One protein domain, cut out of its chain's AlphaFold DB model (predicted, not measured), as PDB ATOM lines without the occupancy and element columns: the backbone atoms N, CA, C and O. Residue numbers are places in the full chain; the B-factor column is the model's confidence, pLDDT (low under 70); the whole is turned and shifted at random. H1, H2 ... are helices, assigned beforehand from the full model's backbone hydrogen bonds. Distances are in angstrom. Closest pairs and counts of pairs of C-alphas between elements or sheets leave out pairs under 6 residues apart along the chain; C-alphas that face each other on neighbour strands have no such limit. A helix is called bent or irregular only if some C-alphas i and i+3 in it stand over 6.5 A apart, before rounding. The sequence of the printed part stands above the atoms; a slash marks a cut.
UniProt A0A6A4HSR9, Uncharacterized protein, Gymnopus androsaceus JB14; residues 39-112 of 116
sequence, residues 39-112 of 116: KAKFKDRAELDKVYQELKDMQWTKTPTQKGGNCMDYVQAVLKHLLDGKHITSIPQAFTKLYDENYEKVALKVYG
ATOM      1  N   LYS A  39     143.980 104.539  67.858       83.56
ATOM      2  CA  LYS A  39     144.748 103.300  67.961       83.56
ATOM      3  C   LYS A  39     145.439 103.260  69.309       83.56
ATOM      4  O   LYS A  39     146.339 104.059  69.564       83.56
ATOM      5  N   ALA A  40     145.039 102.304  70.139       86.56
ATOM      6  CA  ALA A  40     145.768 101.990  71.354       86.56
ATOM      7  C   ALA A  40     147.104 101.319  71.005       86.56
ATOM      8  O   ALA A  40     147.169 100.451  70.127       86.56
ATOM      9  N   LYS A  41     148.173 101.732  71.680       88.06
ATOM     10  CA  LYS A  41     149.505 101.145  71.563       88.06
ATOM     11  C   LYS A  41     149.854 100.415  72.850       88.06
ATOM     12  O   LYS A  41     149.732 100.961  73.944       88.06
ATOM     13  N   PHE A  42     150.337  99.195  72.677       90.00
ATOM     14  CA  PHE A  42     150.841  98.346  73.743       90.00
ATOM     15  C   PHE A  42     152.271  97.958  73.388       90.00
ATOM     16  O   PHE A  42     152.599  97.759  72.215       90.00
ATOM     17  N   LYS A  43     153.123  97.880  74.400       87.38
ATOM     18  CA  LYS A  43     154.507  97.438  74.320       87.38
ATOM     19  C   LYS A  43     154.593  96.015  73.784       87.38
ATOM     20  O   LYS A  43     155.428  95.736  72.928       87.38
ATOM     21  N   ASP A  44     153.745  95.127  74.293       86.94
ATOM     22  CA  ASP A  44     153.715  93.718  73.925       86.94
ATOM     23  C   ASP A  44     152.339  93.086  74.191       86.94
ATOM     24  O   ASP A  44     151.394  93.724  74.669       86.94
ATOM     25  N   ARG A  45     152.217  91.803  73.835       88.50
ATOM     26  CA  ARG A  45     150.980  91.043  74.018       88.50
ATOM     27  C   ARG A  45     150.621  90.844  75.493       88.50
ATOM     28  O   ARG A  45     149.437  90.839  75.815       88.50
ATOM     29  N   ALA A  46     151.614  90.700  76.369       91.88
ATOM     30  CA  ALA A  46     151.381  90.479  77.791       91.88
ATOM     31  C   ALA A  46     150.790  91.731  78.455       91.88
ATOM     32  O   ALA A  46     149.890  91.619  79.285       91.88
ATOM     33  N   GLU A  47     151.237  92.920  78.052       90.25
ATOM     34  CA  GLU A  47     150.647  94.186  78.483       90.25
ATOM     35  C   GLU A  47     149.195  94.322  78.011       90.25
ATOM     36  O   GLU A  47     148.326  94.656  78.814       90.25
ATOM     37  N   LEU A  48     148.907  93.996  76.745       87.56
ATOM     38  CA  LEU A  48     147.535  93.985  76.232       87.56
ATOM     39  C   LEU A  48     146.634  93.037  77.039       87.56
ATOM     40  O   LEU A  48     145.530  93.420  77.425       87.56
ATOM     41  N   ASP A  49     147.093  91.812  77.300       86.62
ATOM     42  CA  ASP A  49     146.314  90.823  78.050       86.62
ATOM     43  C   ASP A  49     146.108  91.267  79.512       86.62
ATOM     44  O   ASP A  49     145.016  91.089  80.051       86.62
ATOM     45  N   LYS A  50     147.108  91.911  80.134       90.75
ATOM     46  CA  LYS A  50     146.988  92.509  81.473       90.75
ATOM     47  C   LYS A  50     145.922  93.602  81.501       90.75
ATOM     48  O   LYS A  50     145.004  93.524  82.314       90.75
ATOM     49  N   VAL A  51     146.006  94.575  80.592       88.06
ATOM     50  CA  VAL A  51     145.015  95.658  80.478       88.06
ATOM     51  C   VAL A  51     143.623  95.076  80.240       88.06
ATOM     52  O   VAL A  51     142.655  95.504  80.857       88.06
ATOM     53  N   TYR A  52     143.504  94.046  79.402       87.06
ATOM     54  CA  TYR A  52     142.228  93.384  79.163       87.06
ATOM     55  C   TYR A  52     141.632  92.741  80.428       87.06
ATOM     56  O   TYR A  52     140.424  92.851  80.643       87.06
ATOM     57  N   GLN A  53     142.442  92.096  81.277       85.75
ATOM     58  CA  GLN A  53     141.942  91.575  82.557       85.75
ATOM     59  C   GLN A  53     141.526  92.703  83.505       85.75
ATOM     60  O   GLN A  53     140.441  92.632  84.069       85.75
ATOM     61  N   GLU A  54     142.313  93.778  83.611       87.69
ATOM     62  CA  GLU A  54     141.960  94.945  84.437       87.69
ATOM     63  C   GLU A  54     140.603  95.542  84.032       87.69
ATOM     64  O   GLU A  54     139.772  95.847  84.887       87.69
ATOM     65  N   LEU A  55     140.341  95.653  82.726       85.44
ATOM     66  CA  LEU A  55     139.062  96.141  82.209       85.44
ATOM     67  C   LEU A  55     137.901  95.185  82.516       85.44
ATOM     68  O   LEU A  55     136.799  95.638  82.822       85.44
ATOM     69  N   LYS A  56     138.131  93.867  82.459       81.25
ATOM     70  CA  LYS A  56     137.118  92.858  82.812       81.25
ATOM     71  C   LYS A  56     136.781  92.846  84.299       81.25
ATOM     72  O   LYS A  56     135.625  92.604  84.644       81.25
ATOM     73  N   ASP A  57     137.777  93.086  85.142       82.44
ATOM     74  CA  ASP A  57     137.645  93.074  86.598       82.44
ATOM     75  C   ASP A  57     137.187  94.429  87.159       82.44
ATOM     76  O   ASP A  57     136.952  94.561  88.365       82.44
ATOM     77  N   MET A  58     137.009  95.432  86.290       81.25
ATOM     78  CA  MET A  58     136.493  96.745  86.655       81.25
ATOM     79  C   MET A  58     135.122  96.612  87.330       81.25
ATOM     80  O   MET A  58     134.135  96.185  86.727       81.25
ATOM     81  N   GLN A  59     135.059  96.999  88.602       78.31
ATOM     82  CA  GLN A  59     133.842  96.922  89.404       78.31
ATOM     83  C   GLN A  59     132.923  98.103  89.104       78.31
ATOM     84  O   GLN A  59     133.307  99.263  89.244       78.31
ATOM     85  N   TRP A  60     131.682  97.794  88.744       76.19
ATOM     86  CA  TRP A  60     130.634  98.782  88.519       76.19
ATOM     87  C   TRP A  60     129.710  98.820  89.723       76.19
ATOM     88  O   TRP A  60     129.048  97.835  90.035       76.19
ATOM     89  N   THR A  61     129.680  99.954  90.418       71.88
ATOM     90  CA  THR A  61     128.873 100.135  91.636       71.88
ATOM     91  C   THR A  61     127.540 100.825  91.372       71.88
ATOM     92  O   THR A  61     126.632 100.735  92.194       71.88
ATOM     93  N   LYS A  62     127.410 101.505  90.229       78.50
ATOM     94  CA  LYS A  62     126.210 102.247  89.849       78.50
ATOM     95  C   LYS A  62     125.279 101.393  89.005       78.50
ATOM     96  O   LYS A  62     125.717 100.640  88.136       78.50
ATOM     97  N   THR A  63     123.983 101.529  89.251       73.88
ATOM     98  CA  THR A  63     122.958 100.859  88.447       73.88
ATOM     99  C   THR A  63     122.815 101.540  87.086       73.88
ATOM    100  O   THR A  63     123.017 102.752  87.011       73.88
ATOM    101  N   PRO A  64     122.355 100.845  86.034       69.06
ATOM    102  CA  PRO A  64     122.253 101.433  84.696       69.06
ATOM    103  C   PRO A  64     121.334 102.651  84.544       69.06
ATOM    104  O   PRO A  64     121.402 103.364  83.545       69.06
ATOM    105  N   THR A  65     120.484 102.899  85.537       70.38
ATOM    106  CA  THR A  65     119.576 104.046  85.614       70.38
ATOM    107  C   THR A  65     120.201 105.273  86.288       70.38
ATOM    108  O   THR A  65     119.585 106.333  86.308       70.38
ATOM    109  N   GLN A  66     121.402 105.149  86.857       77.31
ATOM    110  CA  GLN A  66     122.147 106.242  87.487       77.31
ATOM    111  C   GLN A  66     123.188 106.795  86.520       77.31
ATOM    112  O   GLN A  66     123.770 106.050  85.725       77.31
ATOM    113  N   LYS A  67     123.491 108.095  86.616       76.75
ATOM    114  CA  LYS A  67     124.615 108.663  85.860       76.75
ATOM    115  C   LYS A  67     125.937 107.980  86.242       76.75
ATOM    116  O   LYS A  67     126.325 108.031  87.415       76.75
ATOM    117  N   GLY A  68     126.663 107.394  85.290       76.62
ATOM    118  CA  GLY A  68     127.854 106.590  85.585       76.62
ATOM    119  C   GLY A  68     127.606 105.084  85.668       76.62
ATOM    120  O   GLY A  68     128.478 104.390  86.177       76.62
ATOM    121  N   GLY A  69     126.423 104.588  85.293       74.25
ATOM    122  CA  GLY A  69     126.035 103.180  85.438       74.25
ATOM    123  C   GLY A  69     125.710 102.451  84.133       74.25
ATOM    124  O   GLY A  69     125.473 101.243  84.164       74.25
ATOM    125  N   ASN A  70     125.671 103.145  82.991       78.50
ATOM    126  CA  ASN A  70     125.294 102.550  81.710       78.50
ATOM    127  C   ASN A  70     126.518 102.112  80.879       78.50
ATOM    128  O   ASN A  70     127.673 102.313  81.246       78.50
ATOM    129  N   CYS A  71     126.269 101.485  79.726       78.75
ATOM    130  CA  CYS A  71     127.339 100.970  78.869       78.75
ATOM    131  C   CYS A  71     128.235 102.063  78.258       78.75
ATOM    132  O   CYS A  71     129.400 101.795  77.974       78.75
ATOM    133  N   MET A  72     127.733 103.284  78.057       85.19
ATOM    134  CA  MET A  72     128.541 104.394  77.550       85.19
ATOM    135  C   MET A  72     129.533 104.871  78.605       85.19
ATOM    136  O   MET A  72     130.685 105.140  78.274       85.19
ATOM    137  N   ASP A  73     129.124 104.897  79.875       86.44
ATOM    138  CA  ASP A  73     130.036 105.174  80.981       86.44
ATOM    139  C   ASP A  73     131.155 104.110  81.048       86.44
ATOM    140  O   ASP A  73     132.299 104.436  81.361       86.44
ATOM    141  N   TYR A  74     130.859 102.842  80.723       84.56
ATOM    142  CA  TYR A  74     131.876 101.782  80.658       84.56
ATOM    143  C   TYR A  74     132.910 102.056  79.577       84.56
ATOM    144  O   TYR A  74     134.110 102.004  79.844       84.56
ATOM    145  N   VAL A  75     132.468 102.423  78.373       87.19
ATOM    146  CA  VAL A  75     133.392 102.808  77.300       87.19
ATOM    147  C   VAL A  75     134.212 104.038  77.704       87.19
ATOM    148  O   VAL A  75     135.418 104.065  77.467       87.19
ATOM    149  N   GLN A  76     133.609 105.017  78.386       89.88
ATOM    150  CA  GLN A  76     134.332 106.178  78.905       89.88
ATOM    151  C   GLN A  76     135.399 105.779  79.935       89.88
ATOM    152  O   GLN A  76     136.524 106.277  79.874       89.88
ATOM    153  N   ALA A  77     135.075 104.869  80.857       89.06
ATOM    154  CA  ALA A  77     136.010 104.361  81.857       89.06
ATOM    155  C   ALA A  77     137.169 103.585  81.212       89.06
ATOM    156  O   ALA A  77     138.320 103.791  81.589       89.06
ATOM    157  N   VAL A  78     136.888 102.768  80.192       89.50
ATOM    158  CA  VAL A  78     137.906 102.063  79.397       89.50
ATOM    159  C   VAL A  78     138.839 103.058  78.706       89.50
ATOM    160  O   VAL A  78     140.055 102.942  78.826       89.50
ATOM    161  N   LEU A  79     138.296 104.062  78.009       91.25
ATOM    162  CA  LEU A  79     139.099 105.078  77.319       91.25
ATOM    163  C   LEU A  79     139.957 105.882  78.298       91.25
ATOM    164  O   LEU A  79     141.116 106.167  78.003       91.25
ATOM    165  N   LYS A  80     139.424 106.198  79.481       91.88
ATOM    166  CA  LYS A  80     140.189 106.852  80.542       91.88
ATOM    167  C   LYS A  80     141.316 105.961  81.068       91.88
ATOM    168  O   LYS A  80     142.440 106.433  81.164       91.88
ATOM    169  N   HIS A  81     141.051 104.678  81.320       91.25
ATOM    170  CA  HIS A  81     142.078 103.714  81.742       91.25
ATOM    171  C   HIS A  81     143.207 103.600  80.712       91.25
ATOM    172  O   HIS A  81     144.385 103.634  81.059       91.25
ATOM    173  N   LEU A  82     142.856 103.539  79.424       92.06
ATOM    174  CA  LEU A  82     143.830 103.519  78.333       92.06
ATOM    175  C   LEU A  82     144.628 104.826  78.238       92.06
ATOM    176  O   LEU A  82     145.813 104.784  77.910       92.06
ATOM    177  N   LEU A  83     144.008 105.976  78.506       92.94
ATOM    178  CA  LEU A  83     144.689 107.270  78.521       92.94
ATOM    179  C   LEU A  83     145.663 107.373  79.700       92.94
ATOM    180  O   LEU A  83     146.821 107.740  79.505       92.94
ATOM    181  N   ASP A  84     145.217 107.002  80.900       93.56
ATOM    182  CA  ASP A  84     146.020 107.031  82.127       93.56
ATOM    183  C   ASP A  84     147.219 106.066  82.017       93.56
ATOM    184  O   ASP A  84     148.337 106.399  82.419       93.56
ATOM    185  N   GLY A  85     147.017 104.912  81.370       91.56
ATOM    186  CA  GLY A  85     148.071 103.962  80.995       91.56
ATOM    187  C   GLY A  85     148.945 104.395  79.809       91.56
ATOM    188  O   GLY A  85     149.860 103.668  79.432       91.56
ATOM    189  N   LYS A  86     148.698 105.571  79.209       92.62
ATOM    190  CA  LYS A  86     149.388 106.099  78.011       92.62
ATOM    191  C   LYS A  86     149.305 105.187  76.780       92.62
ATOM    192  O   LYS A  86     150.125 105.298  75.867       92.62
ATOM    193  N   HIS A  87     148.302 104.317  76.726       90.56
ATOM    194  CA  HIS A  87     148.008 103.479  75.565       90.56
ATOM    195  C   HIS A  87     147.347 104.282  74.445       90.56
ATOM    196  O   HIS A  87     147.524 103.959  73.272       90.56
ATOM    197  N   ILE A  88     146.627 105.351  74.787       91.69
ATOM    198  CA  ILE A  88     146.105 106.348  73.844       91.69
ATOM    199  C   ILE A  88     146.584 107.744  74.247       91.69
ATOM    200  O   ILE A  88     146.946 107.980  75.397       91.69
ATOM    201  N   THR A  89     146.596 108.684  73.301       91.25
ATOM    202  CA  THR A  89     147.058 110.063  73.540       91.25
ATOM    203  C   THR A  89     145.960 110.993  74.045       91.25
ATOM    204  O   THR A  89     146.248 112.006  74.673       91.25
ATOM    205  N   SER A  90     144.704 110.677  73.738       92.19
ATOM    206  CA  SER A  90     143.530 111.459  74.117       92.19
ATOM    207  C   SER A  90     142.270 110.603  74.013       92.19
ATOM    208  O   SER A  90     142.240 109.611  73.283       92.19
ATOM    209  N   ILE A  91     141.215 111.006  74.724       90.81
ATOM    210  CA  ILE A  91     139.872 110.462  74.501       90.81
ATOM    211  C   ILE A  91     139.374 110.981  73.136       90.81
ATOM    212  O   ILE A  91     139.415 112.197  72.919       90.81
ATOM    213  N   PRO A  92     138.923 110.107  72.216       91.12
ATOM    214  CA  PRO A  92     138.480 110.514  70.881       91.12
ATOM    215  C   PRO A  92     137.280 111.459  70.917       91.12
ATOM    216  O   PRO A  92     136.327 111.233  71.667       91.12
ATOM    217  N   GLN A  93     137.289 112.488  70.067       90.44
ATOM    218  CA  GLN A  93     136.194 113.459  70.011       90.44
ATOM    219  C   GLN A  93     134.898 112.827  69.503       90.44
ATOM    220  O   GLN A  93     133.829 113.158  70.017       90.44
ATOM    221  N   ALA A  94     134.979 111.876  68.569       88.56
ATOM    222  CA  ALA A  94     133.838 111.089  68.116       88.56
ATOM    223  C   ALA A  94     133.133 110.385  69.279       88.56
ATOM    224  O   ALA A  94     131.904 110.406  69.348       88.56
ATOM    225  N   PHE A  95     133.889 109.819  70.229       90.50
ATOM    226  CA  PHE A  95     133.290 109.216  71.418       90.50
ATOM    227  C   PHE A  95     132.613 110.269  72.295       90.50
ATOM    228  O   PHE A  95     131.461 110.077  72.671       90.50
ATOM    229  N   THR A  96     133.285 111.385  72.588       89.19
ATOM    230  CA  THR A  96     132.715 112.467  73.410       89.19
ATOM    231  C   THR A  96     131.408 112.991  72.817       89.19
ATOM    232  O   THR A  96     130.407 113.091  73.519       89.19
ATOM    233  N   LYS A  97     131.371 113.230  71.502       90.44
ATOM    234  CA  LYS A  97     130.160 113.666  70.803       90.44
ATOM    235  C   LYS A  97     129.048 112.620  70.880       90.44
ATOM    236  O   LYS A  97     127.907 112.954  71.186       90.44
ATOM    237  N   LEU A  98     129.373 111.349  70.634       88.88
ATOM    238  CA  LEU A  98     128.404 110.259  70.749       88.88
ATOM    239  C   LEU A  98     127.847 110.151  72.162       88.88
ATOM    240  O   LEU A  98     126.644 109.938  72.311       88.88
ATOM    241  N   TYR A  99     128.709 110.292  73.166       89.25
ATOM    242  CA  TYR A  99     128.348 110.313  74.571       89.25
ATOM    243  C   TYR A  99     127.332 111.420  74.835       89.25
ATOM    244  O   TYR A  99     126.201 111.117  75.204       89.25
ATOM    245  N   ASP A 100     127.659 112.671  74.531       88.06
ATOM    246  CA  ASP A 100     126.773 113.807  74.797       88.06
ATOM    247  C   ASP A 100     125.427 113.697  74.056       88.06
ATOM    248  O   ASP A 100     124.370 113.990  74.615       88.06
ATOM    249  N   GLU A 101     125.429 113.214  72.811       88.62
ATOM    250  CA  GLU A 101     124.220 113.124  71.984       88.62
ATOM    251  C   GLU A 101     123.312 111.933  72.313       88.62
ATOM    252  O   GLU A 101     122.108 111.974  72.015       88.62
ATOM    253  N   ASN A 102     123.873 110.838  72.837       86.06
ATOM    254  CA  ASN A 102     123.166 109.559  72.947       86.06
ATOM    255  C   ASN A 102     123.066 109.011  74.364       86.06
ATOM    256  O   ASN A 102     122.281 108.087  74.558       86.06
ATOM    257  N   TYR A 103     123.762 109.578  75.348       84.25
ATOM    258  CA  TYR A 103     123.755 109.073  76.720       84.25
ATOM    259  C   TYR A 103     122.335 108.871  77.272       84.25
ATOM    260  O   TYR A 103     121.956 107.767  77.673       84.25
ATOM    261  N   GLU A 104     121.501 109.911  77.212       82.50
ATOM    262  CA  GLU A 104     120.106 109.827  77.660       82.50
ATOM    263  C   GLU A 104     119.257 108.914  76.768       82.50
ATOM    264  O   GLU A 104     118.392 108.188  77.261       82.50
ATOM    265  N   LYS A 105     119.514 108.913  75.454       82.19
ATOM    266  CA  LYS A 105     118.770 108.091  74.486       82.19
ATOM    267  C   LYS A 105     119.010 106.606  74.722       82.19
ATOM    268  O   LYS A 105     118.073 105.819  74.624       82.19
ATOM    269  N   VAL A 106     120.243 106.219  75.043       75.75
ATOM    270  CA  VAL A 106     120.613 104.841  75.379       75.75
ATOM    271  C   VAL A 106     119.942 104.430  76.681       75.75
ATOM    272  O   VAL A 106     119.295 103.387  76.712       75.75
ATOM    273  N   ALA A 107     120.004 105.263  77.722       74.44
ATOM    274  CA  ALA A 107     119.336 104.972  78.987       74.44
ATOM    275  C   ALA A 107     117.817 104.781  78.816       74.44
ATOM    276  O   ALA A 107     117.259 103.782  79.274       74.44
ATOM    277  N   LEU A 108     117.165 105.668  78.059       76.00
ATOM    278  CA  LEU A 108     115.734 105.576  77.780       76.00
ATOM    279  C   LEU A 108     115.387 104.353  76.918       76.00
ATOM    280  O   LEU A 108     114.423 103.648  77.203       76.00
ATOM    281  N   LYS A 109     116.168 104.071  75.869       77.25
ATOM    282  CA  LYS A 109     115.912 102.957  74.943       77.25
ATOM    283  C   LYS A 109     116.130 101.592  75.592       77.25
ATOM    284  O   LYS A 109     115.393 100.657  75.291       77.25
ATOM    285  N   VAL A 110     117.151 101.472  76.438       69.81
ATOM    286  CA  VAL A 110     117.576 100.200  77.036       69.81
ATOM    287  C   VAL A 110     116.857  99.933  78.361       69.81
ATOM    288  O   VAL A 110     116.446  98.799  78.601       69.81
ATOM    289  N   TYR A 111     116.647 100.963  79.189       67.56
ATOM    290  CA  TYR A 111     116.099 100.818  80.547       67.56
ATOM    291  C   TYR A 111     114.761 101.527  80.770       67.56
ATOM    292  O   TYR A 111     114.179 101.385  81.841       67.56
ATOM    293  N   GLY A 112     114.248 102.278  79.790       70.31
ATOM    294  CA  GLY A 112     112.952 102.955  79.904       70.31
ATOM    295  C   GLY A 112     112.936 104.136  80.878       70.31
ATOM    296  O   GLY A 112     111.860 104.623  81.211       70.31
TER     297      GLY A 112
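AT A GLANCE: This is residues 39 to 112 of the 116 residues of an uncharacterized protein of Gymnopus androsaceus JB14 (UniProt A0A6A4HSR9). Three helical pieces run back and forth in a loose row, H1, H2 in the middle and arm H3a, while arm H3b turns across beyond the Cys 71 end of H2. The printed part has 74 residues with three named helices, H1, H2, H3, no named strand, class all helix. It is only just loose, close to compact: radius of gyration of the C-alphas 13.8 A, elongated spans 42 by 26 by 15 A.

IN THESE COORDINATES: H1, residues 45 to 56, begins at C-alpha 45 (150.980, 91.043, 74.018). H2, residues 71 to 84, is 19.9 A long. H3, residues 93 to 111, is one helix by its hydrogen bonds but bent: C-alphas 101 and 104 are 7.7 A apart. Its arms are H3a, 93 to 101, and H3b, 104 to 111, ending at C-alpha 111 (116.099, 100.818, 80.547).

HOW THE PARTS SIT: H2 and H1 are close but not clearly touching, closest C-alphas Leu 55 and Val 78 at 6.7 A, a steep tilt of 40 degrees, opposite ways. H2 and H3a are likewise close but not clearly touching, Met 72 and Tyr 99 having the closest C-alphas, 6.6 A, at a shallow tilt of 29 degrees, opposite ways. H2 and H3b are near each other. In H1, H2, H3a and H3b every O i to N i+4 pair is within hydrogen-bond range.

THE WHOLE: The printed part has no cut; the H1 to H2 link is long, 14 residues. Residues 64 and 110 to 111 have pLDDT under 70.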